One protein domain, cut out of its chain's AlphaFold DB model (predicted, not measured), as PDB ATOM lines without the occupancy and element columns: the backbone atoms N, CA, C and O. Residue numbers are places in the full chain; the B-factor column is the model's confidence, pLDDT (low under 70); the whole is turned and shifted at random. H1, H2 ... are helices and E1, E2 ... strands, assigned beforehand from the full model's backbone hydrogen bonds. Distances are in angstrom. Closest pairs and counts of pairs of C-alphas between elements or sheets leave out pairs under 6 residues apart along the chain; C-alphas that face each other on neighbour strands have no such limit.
ATOM      1  N   GLN A  52     137.353 112.179 142.777       88.44
ATOM      2  CA  GLN A  52     138.215 111.210 142.131       88.44
ATOM      3  C   GLN A  52     137.571 109.824 141.983       88.44
ATOM      4  O   GLN A  52     138.062 109.036 141.179       88.44
ATOM      5  N   VAL A  53     136.463 109.554 142.676       88.75
ATOM      6  CA  VAL A  53     135.845 108.222 142.764       88.75
ATOM      7  C   VAL A  53     134.344 108.261 142.490       88.75
ATOM      8  O   VAL A  53     133.690 109.295 142.607       88.75
ATOM      9  N   LYS A  54     133.778 107.109 142.139       90.44
ATOM     10  CA  LYS A  54     132.344 106.895 141.908       90.44
ATOM     11  C   LYS A  54     131.861 105.620 142.601       90.44
ATOM     12  O   LYS A  54     132.644 104.790 143.049       90.44
ATOM     13  N   SER A  55     130.541 105.455 142.663       92.50
ATOM     14  CA  SER A  55     129.910 104.230 143.169       92.50
ATOM     15  C   SER A  55     130.455 102.982 142.463       92.50
ATOM     16  O   SER A  55     130.545 102.951 141.235       92.50
ATOM     17  N   GLY A  56     130.795 101.960 143.249       90.56
ATOM     18  CA  GLY A  56     131.405 100.705 142.809       90.56
ATOM     19  C   GLY A  56     132.938 100.698 142.817       90.56
ATOM     20  O   GLY A  56     133.529  99.619 142.709       90.56
ATOM     21  N   ASP A  57     133.582 101.859 142.969       90.00
ATOM     22  CA  ASP A  57     135.041 101.938 143.045       90.00
ATOM     23  C   ASP A  57     135.579 101.353 144.364       90.00
ATOM     24  O   ASP A  57     134.867 101.157 145.361       90.00
ATOM     25  N   HIS A  58     136.881 101.081 144.357       90.00
ATOM     26  CA  HIS A  58     137.638 100.618 145.510       90.00
ATOM     27  C   HIS A  58     138.846 101.527 145.764       90.00
ATOM     28  O   HIS A  58     139.580 101.861 144.835       90.00
ATOM     29  N   ILE A  59     139.078 101.896 147.026       88.44
ATOM     30  CA  ILE A  59     140.215 102.717 147.463       88.44
ATOM     31  C   ILE A  59     141.097 101.911 148.420       88.44
ATOM     32  O   ILE A  59     140.608 101.156 149.258       88.44
ATOM     33  N   ILE A  60     142.410 102.110 148.329       89.50
ATOM     34  CA  ILE A  60     143.375 101.630 149.321       89.50
ATOM     35  C   ILE A  60     143.813 102.836 150.154       89.50
ATOM     36  O   ILE A  60     144.237 103.842 149.587       89.50
ATOM     37  N   ALA A  61     143.690 102.751 151.477       89.44
ATOM     38  CA  ALA A  61     144.011 103.840 152.400       89.44
ATOM     39  C   ALA A  61     144.985 103.383 153.495       89.44
ATOM     40  O   ALA A  61     145.006 102.212 153.870       89.44
ATOM     41  N   ALA A  62     145.765 104.318 154.043       88.56
ATOM     42  CA  ALA A  62     146.630 104.036 155.185       88.56
ATOM     43  C   ALA A  62     145.801 103.696 156.435       88.56
ATOM     44  O   ALA A  62     144.756 104.300 156.681       88.56
ATOM     45  N   ASN A  63     146.271 102.754 157.251       85.38
ATOM     46  CA  ASN A  63     145.634 102.413 158.527       85.38
ATOM     47  C   ASN A  63     145.930 103.426 159.655       85.38
ATOM     48  O   ASN A  63     145.162 103.506 160.614       85.38
ATOM     49  N   VAL A  64     146.996 104.227 159.531       87.44
ATOM     50  CA  VAL A  64     147.345 105.314 160.457       87.44
ATOM     51  C   VAL A  64     146.934 106.649 159.845       87.44
ATOM     52  O   VAL A  64     147.642 107.212 159.019       87.44
ATOM     53  N   LEU A  65     145.776 107.163 160.258       87.62
ATOM     54  CA  LEU A  65     145.226 108.437 159.791       87.62
ATOM     55  C   LEU A  65     144.693 109.262 160.962       87.62
ATOM     56  O   LEU A  65     144.324 108.724 162.010       87.62
ATOM     57  N   TYR A  66     144.566 110.575 160.754       89.50
ATOM     58  CA  TYR A  66     143.782 111.424 161.649       89.50
ATOM     59  C   TYR A  66     142.371 110.841 161.833       89.50
ATOM     60  O   TYR A  66     141.708 110.486 160.855       89.50
ATOM     61  N   GLY A  67     141.891 110.763 163.079       90.94
ATOM     62  CA  GLY A  67     140.669 110.023 163.422       90.94
ATOM     63  C   GLY A  67     139.424 110.456 162.641       90.94
ATOM     64  O   GLY A  67     138.626 109.609 162.245       90.94
ATOM     65  N   GLY A  68     139.282 111.754 162.346       90.19
ATOM     66  CA  GLY A  68     138.182 112.259 161.517       90.19
ATOM     67  C   GLY A  68     138.246 111.758 160.071       90.19
ATOM     68  O   GLY A  68     137.230 111.341 159.516       90.19
ATOM     69  N   SER A  69     139.442 111.726 159.481       92.19
ATOM     70  CA  SER A  69     139.676 111.213 158.126       92.19
ATOM     71  C   SER A  69     139.445 109.709 158.062       92.19
ATOM     72  O   SER A  69     138.761 109.232 157.161       92.19
ATOM     73  N   PHE A  70     139.943 108.969 159.057       92.31
ATOM     74  CA  PHE A  70     139.706 107.533 159.174       92.31
ATOM     75  C   PHE A  70     138.208 107.219 159.233       92.31
ATOM     76  O   PHE A  70     137.719 106.369 158.491       92.31
ATOM     77  N   GLN A  71     137.461 107.940 160.074       92.44
ATOM     78  CA  GLN A  71     136.025 107.731 160.223       92.44
ATOM     79  C   GLN A  71     135.257 108.054 158.936       92.44
ATOM     80  O   GLN A  71     134.363 107.294 158.559       92.44
ATOM     81  N   PHE A  72     135.623 109.139 158.247       93.19
ATOM     82  CA  PHE A  72     135.055 109.494 156.947       93.19
ATOM     83  C   PHE A  72     135.287 108.385 155.912       93.19
ATOM     84  O   PHE A  72     134.336 107.898 155.302       93.19
ATOM     85  N   ILE A  73     136.532 107.934 155.761       93.31
ATOM     86  CA  ILE A  73     136.905 106.911 154.777       93.31
ATOM     87  C   ILE A  73     136.230 105.573 155.091       93.31
ATOM     88  O   ILE A  73     135.711 104.917 154.194       93.31
ATOM     89  N   LYS A  74     136.198 105.172 156.364       92.00
ATOM     90  CA  LYS A  74     135.630 103.888 156.787       92.00
ATOM     91  C   LYS A  74     134.107 103.844 156.681       92.00
ATOM     92  O   LYS A  74     133.555 102.816 156.302       92.00
ATOM     93  N   THR A  75     133.431 104.925 157.065       93.38
ATOM     94  CA  THR A  75     131.977 104.905 157.291       93.38
ATOM     95  C   THR A  75     131.211 105.680 156.228       93.38
ATOM     96  O   THR A  75     130.203 105.192 155.723       93.38
ATOM     97  N   GLU A  76     131.671 106.874 155.855       94.12
ATOM     98  CA  GLU A  76     130.925 107.729 154.926       94.12
ATOM     99  C   GLU A  76     131.088 107.274 153.475       94.12
ATOM    100  O   GLU A  76     130.107 107.264 152.733       94.12
ATOM    101  N   LEU A  77     132.279 106.815 153.067       93.19
ATOM    102  CA  LEU A  77     132.489 106.306 151.702       93.19
ATOM    103  C   LEU A  77     131.660 105.053 151.395       93.19
ATOM    104  O   LEU A  77     131.167 104.904 150.276       93.19
ATOM    105  N   ALA A  78     131.401 104.211 152.398       93.38
ATOM    106  CA  ALA A  78     130.522 103.055 152.244       93.38
ATOM    107  C   ALA A  78     129.098 103.463 151.811       93.38
ATOM    108  O   ALA A  78     128.460 102.759 151.029       93.38
ATOM    109  N   ARG A  79     128.610 104.639 152.237       94.56
ATOM    110  CA  ARG A  79     127.294 105.175 151.831       94.56
ATOM    111  C   ARG A  79     127.249 105.580 150.358       94.56
ATOM    112  O   ARG A  79     126.176 105.581 149.763       94.56
ATOM    113  N   PHE A  80     128.401 105.893 149.770       93.31
ATOM    114  CA  PHE A  80     128.558 106.146 148.338       93.31
ATOM    115  C   PHE A  80     128.825 104.860 147.538       93.31
ATOM    116  O   PHE A  80     129.125 104.943 146.348       93.31
ATOM    117  N   ASN A  81     128.693 103.683 148.167       94.31
ATOM    118  CA  ASN A  81     129.002 102.376 147.586       94.31
ATOM    119  C   ASN A  81     130.459 102.287 147.095       94.31
ATOM    120  O   ASN A  81     130.742 101.721 146.042       94.31
ATOM    121  N   ILE A  82     131.381 102.884 147.851       92.19
ATOM    122  CA  ILE A  82     132.822 102.799 147.618       92.19
ATOM    123  C   ILE A  82     133.402 101.855 148.663       92.19
ATOM    124  O   ILE A  82     133.159 102.004 149.862       92.19
ATOM    125  N   SER A  83     134.163 100.875 148.196       91.94
ATOM    126  CA  SER A  83     134.836  99.902 149.055       91.94
ATOM    127  C   SER A  83     136.226 100.403 149.444       91.94
ATOM    128  O   SER A  83     136.872 101.111 148.673       91.94
ATOM    129  N   VAL A  84     136.690 100.067 150.649       91.56
ATOM    130  CA  VAL A  84     137.999 100.512 151.141       91.56
ATOM    131  C   VAL A  84     138.764  99.356 151.767       91.56
ATOM    132  O   VAL A  84     138.225  98.652 152.621       91.56
ATOM    133  N   THR A  85     140.036  99.220 151.397       92.12
ATOM    134  CA  THR A  85     141.011  98.379 152.099       92.12
ATOM    135  C   THR A  85     142.006  99.261 152.847       92.12
ATOM    136  O   THR A  85     142.613 100.156 152.258       92.12
ATOM    137  N   PHE A  86     142.176  99.014 154.146       91.69
ATOM    138  CA  PHE A  86     143.175  99.700 154.966       91.69
ATOM    139  C   PHE A  86     144.462  98.879 155.029       91.69
ATOM    140  O   PHE A  86     144.400  97.687 155.317       91.69
ATOM    141  N   VAL A  87     145.604  99.522 154.790       91.06
ATOM    142  CA  VAL A  87     146.924  98.875 154.700       91.06
ATOM    143  C   VAL A  87     147.951  99.647 155.529       91.06
ATOM    144  O   VAL A  87     147.884 100.878 155.619       91.06
ATOM    145  N   ASP A  88     148.907  98.941 156.134       90.19
ATOM    146  CA  ASP A  88     150.123  99.561 156.666       90.19
ATOM    147  C   ASP A  88     151.091  99.874 155.516       90.19
ATOM    148  O   ASP A  88     151.862  99.026 155.072       90.19
ATOM    149  N   LEU A  89     151.064 101.118 155.039       83.00
ATOM    150  CA  LEU A  89     151.895 101.564 153.917       83.00
ATOM    151  C   LEU A  89     153.405 101.577 154.215       83.00
ATOM    152  O   LEU A  89     154.191 101.823 153.303       83.00
ATOM    153  N   VAL A  90     153.821 101.371 155.469       85.75
ATOM    154  CA  VAL A  90     155.242 101.313 155.844       85.75
ATOM    155  C   VAL A  90     155.788  99.897 155.696       85.75
ATOM    156  O   VAL A  90     156.933  99.727 155.279       85.75
ATOM    157  N   ASN A  91     154.985  98.891 156.045       87.38
ATOM    158  CA  ASN A  91     155.450  97.511 156.200       87.38
ATOM    159  C   ASN A  91     154.858  96.526 155.181       87.38
ATOM    160  O   ASN A  91     155.357  95.405 155.075       87.38
ATOM    161  N   GLU A  92     153.820  96.911 154.437       85.38
ATOM    162  CA  GLU A  92     153.119  96.032 153.498       85.38
ATOM    163  C   GLU A  92     153.215  96.524 152.045       85.38
ATOM    164  O   GLU A  92     153.170  97.721 151.761       85.38
ATOM    165  N   ASP A  93     153.303  95.580 151.102       86.31
ATOM    166  CA  ASP A  93     153.145  95.864 149.672       86.31
ATOM    167  C   ASP A  93     151.659  96.057 149.343       86.31
ATOM    168  O   ASP A  93     150.810  95.246 149.719       86.31
ATOM    169  N   ILE A  94     151.340  97.126 148.612       85.56
ATOM    170  CA  ILE A  94     149.970  97.453 148.207       85.56
ATOM    171  C   ILE A  94     149.488  96.643 146.994       85.56
ATOM    172  O   ILE A  94     148.282  96.538 146.767       85.56
ATOM    173  N   THR A  95     150.412  96.074 146.216       85.88
ATOM    174  CA  THR A  95     150.135  95.391 144.943       85.88
ATOM    175  C   THR A  95     149.074  94.283 145.038       85.88
ATOM    176  O   THR A  95     148.208  94.220 144.158       85.88
ATOM    177  N   PRO A  96     149.048  93.440 146.091       87.75
ATOM    178  CA  PRO A  96     148.038  92.391 146.242       87.75
ATOM    179  C   PRO A  96     146.605  92.911 146.411       87.75
ATOM    180  O   PRO A  96     145.652  92.177 146.159       87.75
ATOM    181  N   TYR A  97     146.434  94.167 146.832       85.69
ATOM    182  CA  TYR A  97     145.124  94.763 147.097       85.69
ATOM    183  C   TYR A  97     144.505  95.430 145.855       85.69
ATOM    184  O   TYR A  97     143.398  95.979 145.923       85.69
ATOM    185  N   PHE A  98     145.177  95.378 144.699       84.44
ATOM    186  CA  PHE A  98     144.612  95.821 143.427       84.44
ATOM    187  C   PHE A  98     143.575  94.811 142.903       84.44
ATOM    188  O   PHE A  98     143.902  93.689 142.529       84.44
ATOM    189  N   GLN A  99     142.310  95.225 142.833       76.56
ATOM    190  CA  GLN A  99     141.180  94.449 142.312       76.56
ATOM    191  C   GLN A  99     140.774  94.943 140.913       76.56
ATOM    192  O   GLN A  99     141.244  95.977 140.447       76.56
ATOM    193  N   LEU A 100     139.873  94.235 140.226       66.62
ATOM    194  CA  LEU A 100     139.446  94.592 138.861       66.62
ATOM    195  C   LEU A 100     138.721  95.957 138.806       66.62
ATOM    196  O   LEU A 100     138.953  96.765 137.908       66.62
ATOM    197  N   ASN A 101     137.899  96.252 139.820       63.72
ATOM    198  CA  ASN A 101     137.308  97.575 140.067       63.72
ATOM    199  C   ASN A 101     138.311  98.590 140.660       63.72
ATOM    200  O   ASN A 101     137.980  99.761 140.803       63.72
ATOM    201  N   THR A 102     139.542  98.154 140.936       55.47
ATOM    202  CA  THR A 102     140.718  98.974 141.269       55.47
ATOM    203  C   THR A 102     141.652  99.143 140.053       55.47
ATOM    204  O   THR A 102     142.740  99.688 140.199       55.47
ATOM    205  N   GLN A 103     141.318  98.679 138.844       44.03
ATOM    206  CA  GLN A 103     142.249  98.737 137.697       44.03
ATOM    207  C   GLN A 103     141.829  99.714 136.590       44.03
ATOM    208  O   GLN A 103     142.692 100.252 135.904       44.03
ATOM    209  N   HIS A 104     140.534 100.010 136.437       40.66
ATOM    210  CA  HIS A 104     140.045 100.900 135.370       40.66
ATOM    211  C   HIS A 104     139.721 102.338 135.817       40.66
ATOM    212  O   HIS A 104     139.558 103.210 134.964       40.66
ATOM    213  N   SER A 105     139.639 102.606 137.123       38.56
ATOM    214  CA  SER A 105     139.293 103.924 137.687       38.56
ATOM    215  C   SER A 105     140.135 104.330 138.898       38.56
ATOM    216  O   SER A 105     139.841 105.359 139.504       38.56
ATOM    217  N   THR A 106     141.186 103.580 139.259       44.44
ATOM    218  CA  THR A 106     141.966 103.915 140.458       44.44
ATOM    219  C   THR A 106     142.707 105.213 140.280       44.44
ATOM    220  O   THR A 106     143.743 105.307 139.626       44.44
ATOM    221  N   LYS A 107     142.177 106.210 140.966       49.47
ATOM    222  CA  LYS A 107     142.916 107.377 141.378       49.47
ATOM    223  C   LYS A 107     143.509 106.991 142.728       49.47
ATOM    224  O   LYS A 107     142.782 106.811 143.700       49.47
ATOM    225  N   GLN A 108     144.804 106.694 142.747       49.84
ATOM    226  CA  GLN A 108     145.517 106.331 143.970       49.84
ATOM    227  C   GLN A 108     145.433 107.515 144.935       49.84
ATOM    228  O   GLN A 108     146.068 108.539 144.703       49.84
ATOM    229  N   ILE A 109     144.641 107.403 146.002       52.94
ATOM    230  CA  ILE A 109     144.615 108.417 147.061       52.94
ATOM    231  C   ILE A 109     145.348 107.839 148.261       52.94
ATOM    232  O   ILE A 109     144.755 107.367 149.229       52.94
ATOM    233  N   VAL A 110     146.672 107.852 148.150       50.41
ATOM    234  CA  VAL A 110     147.565 107.564 149.265       50.41
ATOM    235  C   VAL A 110     147.560 108.791 150.169       50.41
ATOM    236  O   VAL A 110     148.247 109.773 149.905       50.41
ATOM    237  N   ILE A 111     146.730 108.762 151.210       53.28
ATOM    238  CA  ILE A 111     146.760 109.781 152.262       53.28
ATOM    239  C   ILE A 111     147.888 109.393 153.215       53.28
ATOM    240  O   ILE A 111     147.786 108.372 153.896       53.28
ATOM    241  N   LYS A 112     148.961 110.186 153.208       37.59
ATOM    242  CA  LYS A 112     150.038 110.151 154.202       37.59
ATOM    243  C   LYS A 112     149.768 111.178 155.297       37.59
ATOM    244  O   LYS A 112     149.191 112.238 154.966       37.59
TER     245      LYS A 112
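What this domain is: This is residues 52 to 112 of the 112 residues of a protein of termite gut metagenome (UniProt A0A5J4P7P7). With little regular structure, this is a pair of short parallel strands, E1 and E2, with helix H1 packed along one side; residues 88 to 112 loop out on the other side and fold back. The 61 printed residues run E1, H1, E2, of mixed class, with 23 in named elements. The whole is compact, radius of gyration of the C-alphas 11.1 A, spanning 25 by 25 by 14 A.

Where its parts are: E1 is residues 58 to 62, from C-alpha 58 at (137.638, 100.618, 145.510). H1, residues 67 to 79, is 18.4 A long. E2, residues 83 to 87, ends at C-alpha 87 (146.924, 98.875, 154.700).

How they stand to each other: E1 and E2 are parallel at 28 degrees; N 59 and O 83 are within hydrogen-bond range at 2.9 A. E1, H1 and E2 form a strand-helix-strand unit, two parallel neighbours joined through a helix, with a right-handed crossover. H1 and E2 have 4 pairs of C-alphas within 8 A, the closest being those of Lys 74 and Val 84, 7.0 A apart. H1 has 6 of 9 O i to N i+4 pairs within range.

The domain as a whole: The printed part has no cut, and both links are tight. Residues 100 to 112 have pLDDT under 70.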